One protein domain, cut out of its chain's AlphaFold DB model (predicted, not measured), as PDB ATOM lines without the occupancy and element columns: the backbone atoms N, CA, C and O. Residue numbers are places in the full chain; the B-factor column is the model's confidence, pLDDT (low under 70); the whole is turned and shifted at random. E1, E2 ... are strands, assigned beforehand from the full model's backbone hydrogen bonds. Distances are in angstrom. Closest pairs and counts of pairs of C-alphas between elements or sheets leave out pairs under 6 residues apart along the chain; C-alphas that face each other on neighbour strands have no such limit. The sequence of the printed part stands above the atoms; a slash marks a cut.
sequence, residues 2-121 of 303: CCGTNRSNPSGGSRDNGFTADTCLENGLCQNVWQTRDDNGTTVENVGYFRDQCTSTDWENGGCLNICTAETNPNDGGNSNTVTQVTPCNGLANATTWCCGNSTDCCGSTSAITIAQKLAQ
ATOM      1  N   CYS A   2      -3.771  41.714   8.069       86.25
ATOM      2  CA  CYS A   2      -3.652  42.524   6.855       86.25
ATOM      3  C   CYS A   2      -3.517  41.641   5.605       86.25
ATOM      4  O   CYS A   2      -2.432  41.519   5.049       86.25
ATOM      5  N   CYS A   3      -4.621  41.024   5.181       91.81
ATOM      6  CA  CYS A   3      -4.675  40.216   3.960       91.81
ATOM      7  C   CYS A   3      -4.444  41.069   2.701       91.81
ATOM      8  O   CYS A   3      -4.869  42.226   2.642       91.81
ATOM      9  N   GLY A   4      -3.855  40.491   1.652       93.38
ATOM     10  CA  GLY A   4      -3.644  41.159   0.366       93.38
ATOM     11  C   GLY A   4      -4.904  41.218  -0.499       93.38
ATOM     12  O   GLY A   4      -4.942  40.634  -1.580       93.38
ATOM     13  N   THR A   5      -5.930  41.927  -0.030       94.19
ATOM     14  CA  THR A   5      -7.227  42.080  -0.715       94.19
ATOM     15  C   THR A   5      -7.139  42.945  -1.979       94.19
ATOM     16  O   THR A   5      -7.818  42.674  -2.963       94.19
ATOM     17  N   ASN A   6      -6.277  43.966  -1.988       94.31
ATOM     18  CA  ASN A   6      -6.151  44.939  -3.081       94.31
ATOM     19  C   ASN A   6      -5.074  44.546  -4.118       94.31
ATOM     20  O   ASN A   6      -4.228  45.362  -4.486       94.31
ATOM     21  N   ARG A   7      -5.047  43.275  -4.543       95.19
ATOM     22  CA  ARG A   7      -4.151  42.785  -5.611       95.19
ATOM     23  C   ARG A   7      -4.877  42.828  -6.960       95.19
ATOM     24  O   ARG A   7      -6.045  42.466  -7.045       95.19
ATOM     25  N   SER A   8      -4.173  43.225  -8.023       97.38
ATOM     26  CA  SER A   8      -4.756  43.420  -9.364       97.38
ATOM     27  C   SER A   8      -5.245  42.132 -10.039       97.38
ATOM     28  O   SER A   8      -6.095  42.188 -10.923       97.38
ATOM     29  N   ASN A   9      -4.704  40.977  -9.645       97.62
ATOM     30  CA  ASN A   9      -5.200  39.664 -10.048       97.62
ATOM     31  C   ASN A   9      -6.320  39.262  -9.065       97.62
ATOM     32  O   ASN A   9      -6.029  39.159  -7.873       97.62
ATOM     33  N   PRO A  10      -7.582  39.068  -9.486       96.81
ATOM     34  CA  PRO A  10      -8.681  38.775  -8.563       96.81
ATOM     35  C   PRO A  10      -8.553  37.386  -7.918       96.81
ATOM     36  O   PRO A  10      -7.817  36.524  -8.401       96.81
ATOM     37  N   SER A  11      -9.293  37.151  -6.832       96.56
ATOM     38  CA  SER A  11      -9.426  35.814  -6.235       96.56
ATOM     39  C   SER A  11      -9.967  34.826  -7.278       96.56
ATOM     40  O   SER A  11     -10.886  35.161  -8.025       96.56
ATOM     41  N   GLY A  12      -9.355  33.644  -7.383       96.44
ATOM     42  CA  GLY A  12      -9.642  32.657  -8.433       96.44
ATOM     43  C   GLY A  12      -8.929  32.893  -9.776       96.44
ATOM     44  O   GLY A  12      -9.017  32.045 -10.657       96.44
ATOM     45  N   GLY A  13      -8.186  33.992  -9.957       97.00
ATOM     46  CA  GLY A  13      -7.399  34.236 -11.174       97.00
ATOM     47  C   GLY A  13      -6.221  33.265 -11.369       97.00
ATOM     48  O   GLY A  13      -5.792  32.586 -10.432       97.00
ATOM     49  N   SER A  14      -5.658  33.202 -12.587       96.38
ATOM     50  CA  SER A  14      -4.455  32.384 -12.841       96.38
ATOM     51  C   SER A  14      -3.252  32.903 -12.053       96.38
ATOM     52  O   SER A  14      -3.002  34.109 -12.004       96.38
ATOM     53  N   ARG A  15      -2.460  31.982 -11.498       95.31
ATOM     54  CA  ARG A  15      -1.188  32.251 -10.817       95.31
ATOM     55  C   ARG A  15      -0.130  32.863 -11.736       95.31
ATOM     56  O   ARG A  15       0.765  33.546 -11.241       95.31
ATOM     57  N   ASP A  16      -0.259  32.676 -13.050       94.56
ATOM     58  CA  ASP A  16       0.618  33.283 -14.064       94.56
ATOM     59  C   ASP A  16       0.539  34.821 -14.041       94.56
ATOM     60  O   ASP A  16       1.524  35.508 -14.301       94.56
ATOM     61  N   ASN A  17      -0.618  35.366 -13.643       95.25
ATOM     62  CA  ASN A  17      -0.849  36.802 -13.462       95.25
ATOM     63  C   ASN A  17      -0.357  37.312 -12.086       95.25
ATOM     64  O   ASN A  17      -0.712  38.413 -11.660       95.25
ATOM     65  N   GLY A  18       0.433  36.512 -11.361       95.06
ATOM     66  CA  GLY A  18       0.928  36.800 -10.016       95.06
ATOM     67  C   GLY A  18      -0.024  36.364  -8.897       95.06
ATOM     68  O   GLY A  18      -0.960  35.589  -9.099       95.06
ATOM     69  N   PHE A  19       0.215  36.853  -7.676       93.94
ATOM     70  CA  PHE A  19      -0.629  36.537  -6.520       93.94
ATOM     71  C   PHE A  19      -2.047  37.095  -6.700       93.94
ATOM     72  O   PHE A  19      -2.228  38.301  -6.865       93.94
ATOM     73  N   THR A  20      -3.044  36.215  -6.630       97.31
ATOM     74  CA  THR A  20      -4.469  36.566  -6.601       97.31
ATOM     75  C   THR A  20      -4.835  37.305  -5.315       97.31
ATOM     76  O   THR A  20      -4.152  37.152  -4.303       97.31
ATOM     77  N   ALA A  21      -5.901  38.101  -5.332       97.12
ATOM     78  CA  ALA A  21      -6.428  38.802  -4.166       97.12
ATOM     79  C   ALA A  21      -6.897  37.833  -3.070       97.12
ATOM     80  O   ALA A  21      -7.551  36.826  -3.349       97.12
ATOM     81  N   ASP A  22      -6.574  38.160  -1.820       96.38
ATOM     82  CA  ASP A  22      -7.039  37.407  -0.654       96.38
ATOM     83  C   ASP A  22      -8.459  37.814  -0.247       96.38
ATOM     84  O   ASP A  22      -8.851  38.976  -0.370       96.38
ATOM     85  N   THR A  23      -9.188  36.873   0.343       94.94
ATOM     86  CA  THR A  23     -10.464  37.102   1.028       94.94
ATOM     87  C   THR A  23     -10.254  36.999   2.539       94.94
ATOM     88  O   THR A  23      -9.733  35.996   3.027       94.94
ATOM     89  N   CYS A  24     -10.668  38.015   3.298       93.00
ATOM     90  CA  CYS A  24     -10.655  37.969   4.763       93.00
ATOM     91  C   CYS A  24     -11.772  37.048   5.282       93.00
ATOM     92  O   CYS A  24     -12.939  37.260   4.956       93.00
ATOM     93  N   LEU A  25     -11.434  36.068   6.120       92.25
ATOM     94  CA  LEU A  25     -12.398  35.207   6.815       92.25
ATOM     95  C   LEU A  25     -12.778  35.792   8.189       92.25
ATOM     96  O   LEU A  25     -11.983  36.497   8.811       92.25
ATOM     97  N   GLU A  26     -13.972  35.466   8.708       89.06
ATOM     98  CA  GLU A  26     -14.444  35.961  10.021       89.06
ATOM     99  C   GLU A  26     -13.523  35.562  11.194       89.06
ATOM    100  O   GLU A  26     -13.459  36.268  12.201       89.06
ATOM    101  N   ASN A  27     -12.764  34.471  11.048       87.31
ATOM    102  CA  ASN A  27     -11.783  33.986  12.024       87.31
ATOM    103  C   ASN A  27     -10.428  34.731  11.973       87.31
ATOM    104  O   ASN A  27      -9.522  34.414  12.742       87.31
ATOM    105  N   GLY A  28     -10.279  35.716  11.081       89.12
ATOM    106  CA  GLY A  28      -9.070  36.525  10.916       89.12
ATOM    107  C   GLY A  28      -7.998  35.934   9.995       89.12
ATOM    108  O   GLY A  28      -6.956  36.568   9.820       89.12
ATOM    109  N   LEU A  29      -8.229  34.757   9.402       93.56
ATOM    110  CA  LEU A  29      -7.366  34.204   8.358       93.56
ATOM    111  C   LEU A  29      -7.619  34.863   6.997       93.56
ATOM    112  O   LEU A  29      -8.704  35.367   6.704       93.56
ATOM    113  N   CYS A  30      -6.608  34.787   6.139       95.06
ATOM    114  CA  CYS A  30      -6.655  35.204   4.747       95.06
ATOM    115  C   CYS A  30      -6.774  33.961   3.858       95.06
ATOM    116  O   CYS A  30      -5.878  33.116   3.864       95.06
ATOM    117  N   GLN A  31      -7.862  33.833   3.100       96.12
ATOM    118  CA  GLN A  31      -8.025  32.787   2.089       96.12
ATOM    119  C   GLN A  31      -7.525  33.299   0.734       96.12
ATOM    120  O   GLN A  31      -8.055  34.277   0.211       96.12
ATOM    121  N   ASN A  32      -6.552  32.613   0.140       96.44
ATOM    122  CA  ASN A  32      -6.102  32.844  -1.231       96.44
ATOM    123  C   ASN A  32      -6.674  31.740  -2.129       96.44
ATOM    124  O   ASN A  32      -6.442  30.561  -1.860       96.44
ATOM    125  N   VAL A  33      -7.400  32.104  -3.188       97.44
ATOM    126  CA  VAL A  33      -7.849  31.165  -4.233       97.44
ATOM    127  C   VAL A  33      -7.106  31.503  -5.516       97.44
ATOM    128  O   VAL A  33      -7.039  32.677  -5.887       97.44
ATOM    129  N   TRP A  34      -6.521  30.514  -6.189       97.56
ATOM    130  CA  TRP A  34      -5.807  30.724  -7.450       97.56
ATOM    131  C   TRP A  34      -5.905  29.521  -8.381       97.56
ATOM    132  O   TRP A  34      -5.955  28.368  -7.951       97.56
ATOM    133  N   GLN A  35      -5.866  29.796  -9.677       97.69
ATOM    134  CA  GLN A  35      -5.839  28.773 -10.710       97.69
ATOM    135  C   GLN A  35      -4.401  28.493 -11.164       97.69
ATOM    136  O   GLN A  35      -3.583  29.402 -11.292       97.69
ATOM    137  N   THR A  36      -4.086  27.225 -11.404       96.69
ATOM    138  CA  THR A  36      -2.840  26.756 -12.030       96.69
ATOM    139  C   THR A  36      -3.177  25.910 -13.243       96.69
ATOM    140  O   THR A  36      -4.224  25.264 -13.266       96.69
ATOM    141  N   ARG A  37      -2.281  25.857 -14.228       95.19
ATOM    142  CA  ARG A  37      -2.422  24.957 -15.374       95.19
ATOM    143  C   ARG A  37      -1.565  23.706 -15.193       95.19
ATOM    144  O   ARG A  37      -0.420  23.831 -14.772       95.19
ATOM    145  N   ASP A  38      -2.116  22.532 -15.491       91.00
ATOM    146  CA  ASP A  38      -1.343  21.284 -15.556       91.00
ATOM    147  C   ASP A  38      -0.641  21.115 -16.921       91.00
ATOM    148  O   ASP A  38      -0.889  21.870 -17.869       91.00
ATOM    149  N   ASP A  39       0.217  20.096 -17.036       91.94
ATOM    150  CA  ASP A  39       0.952  19.775 -18.271       91.94
ATOM    151  C   ASP A  39       0.035  19.381 -19.452       91.94
ATOM    152  O   ASP A  39       0.449  19.450 -20.609       91.94
ATOM    153  N   ASN A  40      -1.220  18.995 -19.185       92.31
ATOM    154  CA  ASN A  40      -2.228  18.679 -20.204       92.31
ATOM    155  C   ASN A  40      -3.017  19.922 -20.663       92.31
ATOM    156  O   ASN A  40      -3.833  19.837 -21.582       92.31
ATOM    157  N   GLY A  41      -2.796  21.080 -20.035       90.12
ATOM    158  CA  GLY A  41      -3.522  22.318 -20.303       90.12
ATOM    159  C   GLY A  41      -4.819  22.493 -19.503       90.12
ATOM    160  O   GLY A  41      -5.528  23.478 -19.747       90.12
ATOM    161  N   THR A  42      -5.119  21.601 -18.556       94.69
ATOM    162  CA  THR A  42      -6.262  21.664 -17.632       94.69
ATOM    163  C   THR A  42      -6.063  22.781 -16.613       94.69
ATOM    164  O   THR A  42      -4.975  22.934 -16.060       94.69
ATOM    165  N   THR A  43      -7.117  23.539 -16.313       95.44
ATOM    166  CA  THR A  43      -7.106  24.508 -15.208       95.44
ATOM    167  C   THR A  43      -7.520  23.824 -13.908       95.44
ATOM    168  O   THR A  43      -8.614  23.269 -13.822       95.44
ATOM    169  N   VAL A  44      -6.665  23.897 -12.890       96.12
ATOM    170  CA  VAL A  44      -6.905  23.399 -11.530       96.12
ATOM    171  C   VAL A  44      -7.055  24.591 -10.591       96.12
ATOM    172  O   VAL A  44      -6.192  25.469 -10.566       96.12
ATOM    173  N   GLU A  45      -8.135  24.632  -9.814       96.19
ATOM    174  CA  GLU A  45      -8.304  25.611  -8.738       96.19
ATOM    175  C   GLU A  45      -7.647  25.115  -7.445       96.19
ATOM    176  O   GLU A  45      -7.743  23.942  -7.086       96.19
ATOM    177  N   ASN A  46      -6.975  26.024  -6.746       95.50
ATOM    178  CA  ASN A  46      -6.268  25.778  -5.497       95.50
ATOM    179  C   ASN A  46      -6.759  26.774  -4.443       95.50
ATOM    180  O   ASN A  46      -6.997  27.945  -4.754       95.50
ATOM    181  N   VAL A  47      -6.830  26.333  -3.187       96.19
ATOM    182  CA  VAL A  47      -7.157  27.184  -2.037       96.19
ATOM    183  C   VAL A  47      -6.070  27.037  -0.979       96.19
ATOM    184  O   VAL A  47      -5.697  25.924  -0.614       96.19
ATOM    185  N   GLY A  48      -5.577  28.160  -0.466       95.69
ATOM    186  CA  GLY A  48      -4.636  28.220   0.648       95.69
ATOM    187  C   GLY A  48      -5.109  29.209   1.705       95.69
ATOM    188  O   GLY A  48      -5.764  30.201   1.388       95.69
ATOM    189  N   TYR A  49      -4.763  28.949   2.963       96.56
ATOM    190  CA  TYR A  49      -5.154  29.779   4.099       96.56
ATOM    191  C   TYR A  49      -3.909  30.280   4.821       96.56
ATOM    192  O   TYR A  49      -2.947  29.535   5.011       96.56
ATOM    193  N   PHE A  50      -3.914  31.550   5.214       93.94
ATOM    194  CA  PHE A  50      -2.725  32.225   5.716       93.94
ATOM    195  C   PHE A  50      -3.047  33.099   6.923       93.94
ATOM    196  O   PHE A  50      -3.996  33.885   6.914       93.94
ATOM    197  N   ARG A  51      -2.189  33.024   7.940       92.19
ATOM    198  CA  ARG A  51      -1.998  34.111   8.893       92.19
ATOM    199  C   ARG A  51      -0.987  35.079   8.275       92.19
ATOM    200  O   ARG A  51       0.223  34.867   8.371       92.19
ATOM    201  N   ASP A  52      -1.498  36.106   7.603       89.31
ATOM    202  CA  ASP A  52      -0.690  37.207   7.060       89.31
ATOM    203  C   ASP A  52      -0.130  38.093   8.200       89.31
ATOM    204  O   ASP A  52      -0.230  37.762   9.386       89.31
ATOM    205  N   GLN A  53       0.483  39.216   7.855       83.06
ATOM    206  CA  GLN A  53       1.020  40.196   8.789       83.06
ATOM    207  C   GLN A  53      -0.086  40.927   9.569       83.06
ATOM    208  O   GLN A  53      -1.282  40.887   9.251       83.06
ATOM    209  N   CYS A  54       0.331  41.638  10.614       79.81
ATOM    210  CA  CYS A  54      -0.528  42.482  11.426       79.81
ATOM    211  C   CYS A  54       0.161  43.819  11.718       79.81
ATOM    212  O   CYS A  54       1.356  43.850  11.991       79.81
ATOM    213  N   THR A  55      -0.595  44.917  11.665       73.19
ATOM    214  CA  THR A  55      -0.106  46.282  11.922       73.19
ATOM    215  C   THR A  55      -0.304  46.756  13.364       73.19
ATOM    216  O   THR A  55       0.178  47.831  13.708       73.19
ATOM    217  N   SER A  56      -1.002  45.989  14.209       69.62
ATOM    218  CA  SER A  56      -1.132  46.301  15.636       69.62
ATOM    219  C   SER A  56       0.094  45.805  16.401       69.62
ATOM    220  O   SER A  56       0.489  44.649  16.263       69.62
ATOM    221  N   THR A  57       0.663  46.663  17.247       63.22
ATOM    222  CA  THR A  57       1.630  46.273  18.286       63.22
ATOM    223  C   THR A  57       0.967  45.528  19.441       63.22
ATOM    224  O   THR A  57       1.627  44.787  20.167       63.22
ATOM    225  N   ASP A  58      -0.343  45.711  19.604       62.53
ATOM    226  CA  ASP A  58      -1.098  45.252  20.758       62.53
ATOM    227  C   ASP A  58      -1.680  43.868  20.457       62.53
ATOM    228  O   ASP A  58      -2.798  43.726  19.948       62.53
ATOM    229  N   TRP A  59      -0.885  42.837  20.750       62.66
ATOM    230  CA  TRP A  59      -1.273  41.434  20.579       62.66
ATOM    231  C   TRP A  59      -2.274  40.961  21.646       62.66
ATOM    232  O   TRP A  59      -3.105  40.106  21.353       62.66
ATOM    233  N   GLU A  60      -2.245  41.530  22.857       56.41
ATOM    234  CA  GLU A  60      -3.089  41.075  23.980       56.41
ATOM    235  C   GLU A  60      -4.561  41.502  23.855       56.41
ATOM    236  O   GLU A  60      -5.457  40.765  24.259       56.41
ATOM    237  N   ASN A  61      -4.835  42.654  23.233       56.22
ATOM    238  CA  ASN A  61      -6.190  43.199  23.070       56.22
ATOM    239  C   ASN A  61      -6.909  42.700  21.796       56.22
ATOM    240  O   ASN A  61      -7.862  43.322  21.332       56.22
ATOM    241  N   GLY A  62      -6.450  41.596  21.195       59.59
ATOM    242  CA  GLY A  62      -7.114  40.959  20.050       59.59
ATOM    243  C   GLY A  62      -6.936  41.659  18.694       59.59
ATOM    244  O   GLY A  62      -7.589  41.274  17.726       59.59
ATOM    245  N   GLY A  63      -6.038  42.646  18.575       66.00
ATOM    246  CA  GLY A  63      -5.746  43.312  17.294       66.00
ATOM    247  C   GLY A  63      -5.087  42.399  16.245       66.00
ATOM    248  O   GLY A  63      -5.164  42.662  15.039       66.00
ATOM    249  N   CYS A  64      -4.466  41.304  16.696       79.94
ATOM    250  CA  CYS A  64      -3.760  40.329  15.869       79.94
ATOM    251  C   CYS A  64      -4.103  38.883  16.252       79.94
ATOM    252  O   CYS A  64      -4.288  38.550  17.420       79.94
ATOM    253  N   LEU A  65      -4.115  38.004  15.253       84.44
ATOM    254  CA  LEU A  65      -4.323  36.567  15.395       84.44
ATOM    255  C   LEU A  65      -2.985  35.887  15.754       84.44
ATOM    256  O   LEU A  65      -2.229  35.493  14.865       84.44
ATOM    257  N   ASN A  66      -2.672  35.781  17.053       83.88
ATOM    258  CA  ASN A  66      -1.437  35.141  17.535       83.88
ATOM    259  C   ASN A  66      -1.525  33.606  17.470       83.88
ATOM    260  O   ASN A  66      -1.827  32.936  18.454       83.88
ATOM    261  N   ILE A  67      -1.285  33.057  16.282       88.50
ATOM    262  CA  ILE A  67      -1.227  31.616  16.011       88.50
ATOM    263  C   ILE A  67      -0.006  31.302  15.152       88.50
ATOM    264  O   ILE A  67       0.430  32.161  14.382       88.50
ATOM    265  N   CYS A  68       0.512  30.073  15.205       90.62
ATOM    266  CA  CYS A  68       1.617  29.619  14.347       90.62
ATOM    267  C   CYS A  68       2.809  30.592  14.303       90.62
ATOM    268  O   CYS A  68       3.463  30.760  13.273       90.62
ATOM    269  N   THR A  69       3.047  31.298  15.405       87.56
ATOM    270  CA  THR A  69       4.269  32.062  15.657       87.56
ATOM    271  C   THR A  69       5.283  31.117  16.295       87.56
ATOM    272  O   THR A  69       4.880  30.168  16.962       87.56
ATOM    273  N   ALA A  70       6.583  31.371  16.155       81.44
ATOM    274  CA  ALA A  70       7.621  30.575  16.829       81.44
ATOM    275  C   ALA A  70       7.461  30.511  18.371       81.44
ATOM    276  O   ALA A  70       8.023  29.635  19.020       81.44
ATOM    277  N   GLU A  71       6.679  31.426  18.952       79.56
ATOM    278  CA  GLU A  71       6.290  31.443  20.367       79.56
ATOM    279  C   GLU A  71       5.100  30.511  20.663       79.56
ATOM    280  O   GLU A  71       5.093  29.830  21.685       79.56
ATOM    281  N   THR A  72       4.097  30.458  19.776       82.00
ATOM    282  CA  THR A  72       2.861  29.667  19.973       82.00
ATOM    283  C   THR A  72       2.937  28.245  19.410       82.00
ATOM    284  O   THR A  72       2.266  27.352  19.921       82.00
ATOM    285  N   ASN A  73       3.769  28.008  18.394       80.69
ATOM    286  CA  ASN A  73       4.196  26.683  17.950       80.69
ATOM    287  C   ASN A  73       5.694  26.742  17.565       80.69
ATOM    288  O   ASN A  73       6.019  27.136  16.445       80.69
ATOM    289  N   PRO A  74       6.613  26.328  18.458       78.12
ATOM    290  CA  PRO A  74       8.054  26.372  18.196       78.12
ATOM    291  C   PRO A  74       8.579  25.399  17.126       78.12
ATOM    292  O   PRO A  74       9.739  25.523  16.738       78.12
ATOM    293  N   ASN A  75       7.779  24.423  16.678       77.81
ATOM    294  CA  ASN A  75       8.201  23.424  15.688       77.81
ATOM    295  C   ASN A  75       7.787  23.825  14.266       77.81
ATOM    296  O   ASN A  75       8.592  23.750  13.340       77.81
ATOM    297  N   ASP A  76       6.537  24.274  14.115       78.50
ATOM    298  CA  ASP A  76       5.882  24.499  12.818       78.50
ATOM    299  C   ASP A  76       5.501  25.978  12.581       78.50
ATOM    300  O   ASP A  76       4.942  26.334  11.542       78.50
ATOM    301  N   GLY A  77       5.737  26.850  13.569       75.56
ATOM    302  CA  GLY A  77       5.375  28.264  13.534       75.56
ATOM    303  C   GLY A  77       6.412  29.149  12.837       75.56
ATOM    304  O   GLY A  77       7.613  29.060  13.083       75.56
ATOM    305  N   GLY A  78       5.933  30.061  11.990       75.69
ATOM    306  CA  GLY A  78       6.754  31.080  11.340       75.69
ATOM    307  C   GLY A  78       7.077  32.273  12.247       75.69
ATOM    308  O   GLY A  78       6.609  32.392  13.381       75.69
ATOM    309  N   ASN A  79       7.850  33.227  11.728       74.06
ATOM    310  CA  ASN A  79       8.052  34.516  12.393       74.06
ATOM    311  C   ASN A  79       6.719  35.297  12.395       74.06
ATOM    312  O   ASN A  79       6.007  35.298  11.388       74.06
ATOM    313  N   SER A  80       6.364  35.964  13.497       71.25
ATOM    314  CA  SER A  80       5.144  36.788  13.612       71.25
ATOM    315  C   SER A  80       5.071  37.911  12.567       71.25
ATOM    316  O   SER A  80       3.985  38.254  12.110       71.25
ATOM    317  N   ASN A  81       6.225  38.403  12.108       70.88
ATOM    318  CA  ASN A  81       6.369  39.414  11.056       70.88
ATOM    319  C   ASN A  81       6.312  38.836   9.624       70.88
ATOM    320  O   ASN A  81       6.662  39.522   8.668       70.88
ATOM    321  N   THR A  82       5.938  37.564   9.447       78.94
ATOM    322  CA  THR A  82       5.896  36.897   8.132       78.94
ATOM    323  C   THR A  82       4.556  36.223   7.876       78.94
ATOM    324  O   THR A  82       3.870  35.811   8.810       78.94
ATOM    325  N   VAL A  83       4.190  36.073   6.603       87.25
ATOM    326  CA  VAL A  83       3.030  35.269   6.199       87.25
ATOM    327  C   VAL A  83       3.290  33.813   6.583       87.25
ATOM    328  O   VAL A  83       4.305  33.244   6.191       87.25
ATOM    329  N   THR A  84       2.394  33.203   7.356       91.38
ATOM    330  CA  THR A  84       2.471  31.781   7.721       91.38
ATOM    331  C   THR A  84       1.244  31.058   7.190       91.38
ATOM    332  O   THR A  84       0.115  31.445   7.489       91.38
ATOM    333  N   GLN A  85       1.455  30.017   6.384       93.56
ATOM    334  CA  GLN A  85       0.368  29.159   5.915       93.56
ATOM    335  C   GLN A  85      -0.226  28.362   7.082       93.56
ATOM    336  O   GLN A  85       0.492  27.971   8.003       93.56
ATOM    337  N   VAL A  86      -1.530  28.108   7.021       95.69
ATOM    338  CA  VAL A  86      -2.243  27.179   7.897       95.69
ATOM    339  C   VAL A  86      -3.111  26.230   7.069       95.69
ATOM    340  O   VAL A  86      -3.544  26.563   5.965       95.69
ATOM    341  N   THR A  87      -3.381  25.043   7.609       96.38
ATOM    342  CA  THR A  87      -4.151  23.983   6.940       96.38
ATOM    343  C   THR A  87      -5.350  23.569   7.808       96.38
ATOM    344  O   THR A  87      -5.145  23.230   8.974       96.38
ATOM    345  N   PRO A  88      -6.600  23.602   7.301       96.75
ATOM    346  CA  PRO A  88      -7.790  23.259   8.084       96.75
ATOM    347  C   PRO A  88      -7.920  21.748   8.295       96.75
ATOM    348  O   PRO A  88      -7.877  20.977   7.335       96.75
ATOM    349  N   CYS A  89      -8.182  21.308   9.529       96.56
ATOM    350  CA  CYS A  89      -8.238  19.877   9.859       96.56
ATOM    351  C   CYS A  89      -9.426  19.106   9.257       96.56
ATOM    352  O   CYS A  89      -9.417  17.878   9.263       96.56
ATOM    353  N   ASN A  90     -10.440  19.800   8.733       94.38
ATOM    354  CA  ASN A  90     -11.559  19.205   7.993       94.38
ATOM    355  C   ASN A  90     -11.539  19.547   6.486       94.38
ATOM    356  O   ASN A  90     -12.507  19.246   5.792       94.38
ATOM    357  N   GLY A  91     -10.486  20.209   5.988       92.62
ATOM    358  CA  GLY A  91     -10.380  20.670   4.598       92.62
ATOM    359  C   GLY A  91     -11.167  21.944   4.244       92.62
ATOM    360  O   GLY A  91     -11.087  22.389   3.101       92.62
ATOM    361  N   LEU A  92     -11.907  22.555   5.178       91.94
ATOM    362  CA  LEU A  92     -12.848  23.649   4.900       91.94
ATOM    363  C   LEU A  92     -12.460  24.975   5.576       91.94
ATOM    364  O   LEU A  92     -11.942  25.000   6.691       91.94
ATOM    365  N   ALA A  93     -12.821  26.096   4.944       91.69
ATOM    366  CA  ALA A  93     -12.579  27.454   5.448       91.69
ATOM    367  C   ALA A  93     -13.194  27.738   6.836       91.69
ATOM    368  O   ALA A  93     -12.720  28.607   7.565       91.69
ATOM    369  N   ASN A  94     -14.248  27.006   7.211       90.44
ATOM    370  CA  ASN A  94     -14.957  27.141   8.485       90.44
ATOM    371  C   ASN A  94     -14.444  26.191   9.587       90.44
ATOM    372  O   ASN A  94     -15.137  26.004  10.591       90.44
ATOM    373  N   ALA A  95     -13.270  25.571   9.421       93.44
ATOM    374  CA  ALA A  95     -12.667  24.732  10.452       93.44
ATOM    375  C   ALA A  95     -12.494  25.484  11.783       93.44
ATOM    376  O   ALA A  95     -12.118  26.658  11.819       93.44
ATOM    377  N   THR A  96     -12.723  24.785  12.893       92.62
ATOM    378  CA  THR A  96     -12.388  25.267  14.242       92.62
ATOM    379  C   THR A  96     -10.960  24.904  14.643       92.62
ATOM    380  O   THR A  96     -10.362  25.609  15.450       92.62
ATOM    381  N   THR A  97     -10.394  23.837  14.066       95.00
ATOM    382  CA  THR A  97      -9.025  23.369  14.320       95.00
ATOM    383  C   THR A  97      -8.173  23.370  13.053       95.00
ATOM    384  O   THR A  97      -8.632  23.007  11.966       95.00
ATOM    385  N   TRP A  98      -6.924  23.805  13.202       95.75
ATOM    386  CA  TRP A  98      -5.990  24.042  12.104       95.75
ATOM    387  C   TRP A  98      -4.585  23.556  12.475       95.75
ATOM    388  O   TRP A  98      -4.220  23.512  13.651       95.75
ATOM    389  N   CYS A  99      -3.783  23.247  11.462       95.56
ATOM    390  CA  CYS A  99      -2.345  23.042  11.581       95.56
ATOM    391  C   CYS A  99      -1.572  24.243  11.046       95.56
ATOM    392  O   CYS A  99      -2.034  24.949  10.150       95.56
ATOM    393  N   CYS A 100      -0.367  24.435  11.573       94.38
ATOM    394  CA  CYS A 100       0.614  25.354  11.015       94.38
ATOM    395  C   CYS A 100       1.311  24.706   9.809       94.38
ATOM    396  O   CYS A 100       1.555  23.500   9.799       94.38
ATOM    397  N   GLY A 101       1.623  25.496   8.782       92.62
ATOM    398  CA  GLY A 101       2.190  24.994   7.532       92.62
ATOM    399  C   GLY A 101       1.161  24.329   6.607       92.62
ATOM    400  O   GLY A 101      -0.031  24.643   6.636       92.62
ATOM    401  N   ASN A 102       1.655  23.429   5.749       93.06
ATOM    402  CA  ASN A 102       0.945  22.817   4.615       93.06
ATOM    403  C   ASN A 102       0.606  21.322   4.847       93.06
ATOM    404  O   ASN A 102       0.583  20.541   3.900       93.06
ATOM    405  N   SER A 103       0.420  20.889   6.098       92.69
ATOM    406  CA  SER A 103       0.053  19.499   6.415       92.69
ATOM    407  C   SER A 103      -1.080  19.424   7.434       92.69
ATOM    408  O   SER A 103      -1.258  20.331   8.243       92.69
ATOM    409  N   THR A 104      -1.825  18.320   7.408       95.88
ATOM    410  CA  THR A 104      -2.830  17.934   8.407       95.88
ATOM    411  C   THR A 104      -2.284  16.979   9.476       95.88
ATOM    412  O   THR A 104      -3.044  16.576  10.352       95.88
ATOM    413  N   ASP A 105      -0.986  16.638   9.472       95.12
ATOM    414  CA  ASP A 105      -0.380  15.673  10.418       95.12
ATOM    415  C   ASP A 105      -0.599  16.023  11.902       95.12
ATOM    416  O   ASP A 105      -0.613  15.144  12.763       95.12
ATOM    417  N   CYS A 106      -0.790  17.306  12.226       93.88
ATOM    418  CA  CYS A 106      -1.045  17.751  13.595       93.88
ATOM    419  C   CYS A 106      -2.494  17.486  14.070       93.88
ATOM    420  O   CYS A 106      -2.780  17.583  15.267       93.88
ATOM    421  N   CYS A 107      -3.428  17.191  13.162       96.19
ATOM    422  CA  CYS A 107      -4.857  17.129  13.452       96.19
ATOM    423  C   CYS A 107      -5.209  15.964  14.387       96.19
ATOM    424  O   CYS A 107      -4.768  14.833  14.206       96.19
ATOM    425  N   GLY A 108      -6.023  16.245  15.408       94.38
ATOM    426  CA  GLY A 108      -6.330  15.286  16.476       94.38
ATOM    427  C   GLY A 108      -5.250  15.173  17.562       94.38
ATOM    428  O   GLY A 108      -5.457  14.456  18.537       94.38
ATOM    429  N   SER A 109      -4.133  15.902  17.440       93.25
ATOM    430  CA  SER A 109      -3.118  16.050  18.491       93.25
ATOM    431  C   SER A 109      -3.228  17.401  19.211       93.25
ATOM    432  O   SER A 109      -3.940  18.305  18.773       93.25
ATOM    433  N   THR A 110      -2.462  17.575  20.291       89.31
ATOM    434  CA  THR A 110      -2.313  18.858  20.999       89.31
ATOM    435  C   THR A 110      -1.564  19.933  20.203       89.31
ATOM    436  O   THR A 110      -1.528  21.077  20.642       89.31
ATOM    437  N   SER A 111      -0.961  19.592  19.057       88.88
ATOM    438  CA  SER A 111      -0.306  20.556  18.161       88.88
ATOM    439  C   SER A 111      -1.286  21.254  17.206       88.88
ATOM    440  O   SER A 111      -0.900  22.203  16.525       88.88
ATOM    441  N   ALA A 112      -2.549  20.812  17.151       93.69
ATOM    442  CA  ALA A 112      -3.602  21.510  16.419       93.69
ATOM    443  C   ALA A 112      -4.060  22.756  17.186       93.69
ATOM    444  O   ALA A 112      -4.535  22.675  18.321       93.69
ATOM    445  N   ILE A 113      -3.958  23.918  16.544       93.38
ATOM    446  CA  ILE A 113      -4.451  25.181  17.094       93.38
ATOM    447  C   ILE A 113      -5.974  25.266  16.943       93.38
ATOM    448  O   ILE A 113      -6.544  24.787  15.961       93.38
ATOM    449  N   THR A 114      -6.640  25.912  17.900       93.12
ATOM    450  CA  THR A 114      -8.070  26.242  17.802       93.12
ATOM    451  C   THR A 114      -8.230  27.707  17.416       93.12
ATOM    452  O   THR A 114      -7.635  28.575  18.049       93.12
ATOM    453  N   ILE A 115      -9.053  27.987  16.405       89.56
ATOM    454  CA  ILE A 115      -9.421  29.344  15.994       89.56
ATOM    455  C   ILE A 115     -10.946  29.456  16.055       89.56
ATOM    456  O   ILE A 115     -11.662  28.673  15.428       89.56
ATOM    457  N   ALA A 116     -11.458  30.425  16.815       78.94
ATOM    458  CA  ALA A 116     -12.886  30.720  16.832       78.94
ATOM    459  C   ALA A 116     -13.332  31.219  15.448       78.94
ATOM    460  O   ALA A 116     -12.646  32.033  14.836       78.94
ATOM    461  N   GLN A 117     -14.504  30.782  14.969       73.62
ATOM    462  CA  GLN A 117     -15.016  31.180  13.647       73.62
ATOM    463  C   GLN A 117     -15.208  32.697  13.485       73.62
ATOM    464  O   GLN A 117     -15.279  33.166  12.355       73.62
ATOM    465  N   LYS A 118     -15.260  33.457  14.588       72.00
ATOM    466  CA  LYS A 118     -15.388  34.915  14.596       72.00
ATOM    467  C   LYS A 118     -14.407  35.557  15.575       72.00
ATOM    468  O   LYS A 118     -14.510  35.343  16.784       72.00
ATOM    469  N   LEU A 119     -13.494  36.384  15.067       64.56
ATOM    470  CA  LEU A 119     -12.433  37.039  15.841       64.56
ATOM    471  C   LEU A 119     -12.944  38.267  16.628       64.56
ATOM    472  O   LEU A 119     -12.492  39.389  16.424       64.56
ATOM    473  N   ALA A 120     -13.938  38.056  17.497       48.12
ATOM    474  CA  ALA A 120     -14.510  39.089  18.371       48.12
ATOM    475  C   ALA A 120     -15.168  38.549  19.663       48.12
ATOM    476  O   ALA A 120     -15.753  39.327  20.418       48.12
ATOM    477  N   GLN A 121     -15.116  37.238  19.932       42.91
ATOM    478  CA  GLN A 121     -15.595  36.667  21.196       42.91
ATOM    479  C   GLN A 121     -14.414  36.409  22.142       42.91
ATOM    480  O   GLN A 121     -13.464  35.743  21.728       42.91
TER     481      GLN A 121
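What this domain is: This is residues 2 to 121 of the 303 residues of an uncharacterized protein of Talaromyces amestolkiae (UniProt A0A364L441). There is little regular structure: a long twisted hairpin, E2 and E3, runs along the longest axis, with short E1 beside E2, and E4 and E5 crossing one end amid long loops. The 120 printed residues hold no named helix and five strands, 29 residues, class all strand. E1 to E5, in order, form an antiparallel meander, each strand the neighbour of the one before. The whole is compact, radius of gyration of the C-alphas 14.9 A, spanning 46 by 31 by 24 A.

Where its parts are: E1, residues 22 to 24, begins at C-alpha 22 (-7.039, 37.407, -0.654). E2, residues 30 to 37, measures 23.0 A; E3, residues 43 to 51, 26.4 A; E4, residues 84 to 88, 13.3 A. E5, residues 97 to 100, ends at C-alpha 100 (0.614, 25.354, 11.015).

How they stand to each other: The sheet is strongly twisted. Within hydrogen-bond range are N 23 and O 31 of E1 and E2, 2.8 A, and N 32 and O 48 of E2 and E3, 2.8 A. E4 is the antiparallel neighbour of E3, with 111 degrees between their directions and N 51 and O 84 within hydrogen-bond range at 2.8 A, and of E5, with 144 degrees and N 87 and O 99 within hydrogen-bond range at 2.9 A.

The domain as a whole: The printed part has no cut. The E3 to E4 link is long, 32 residues. Residues 56 to 63 and 119 to 121 have pLDDT under 70.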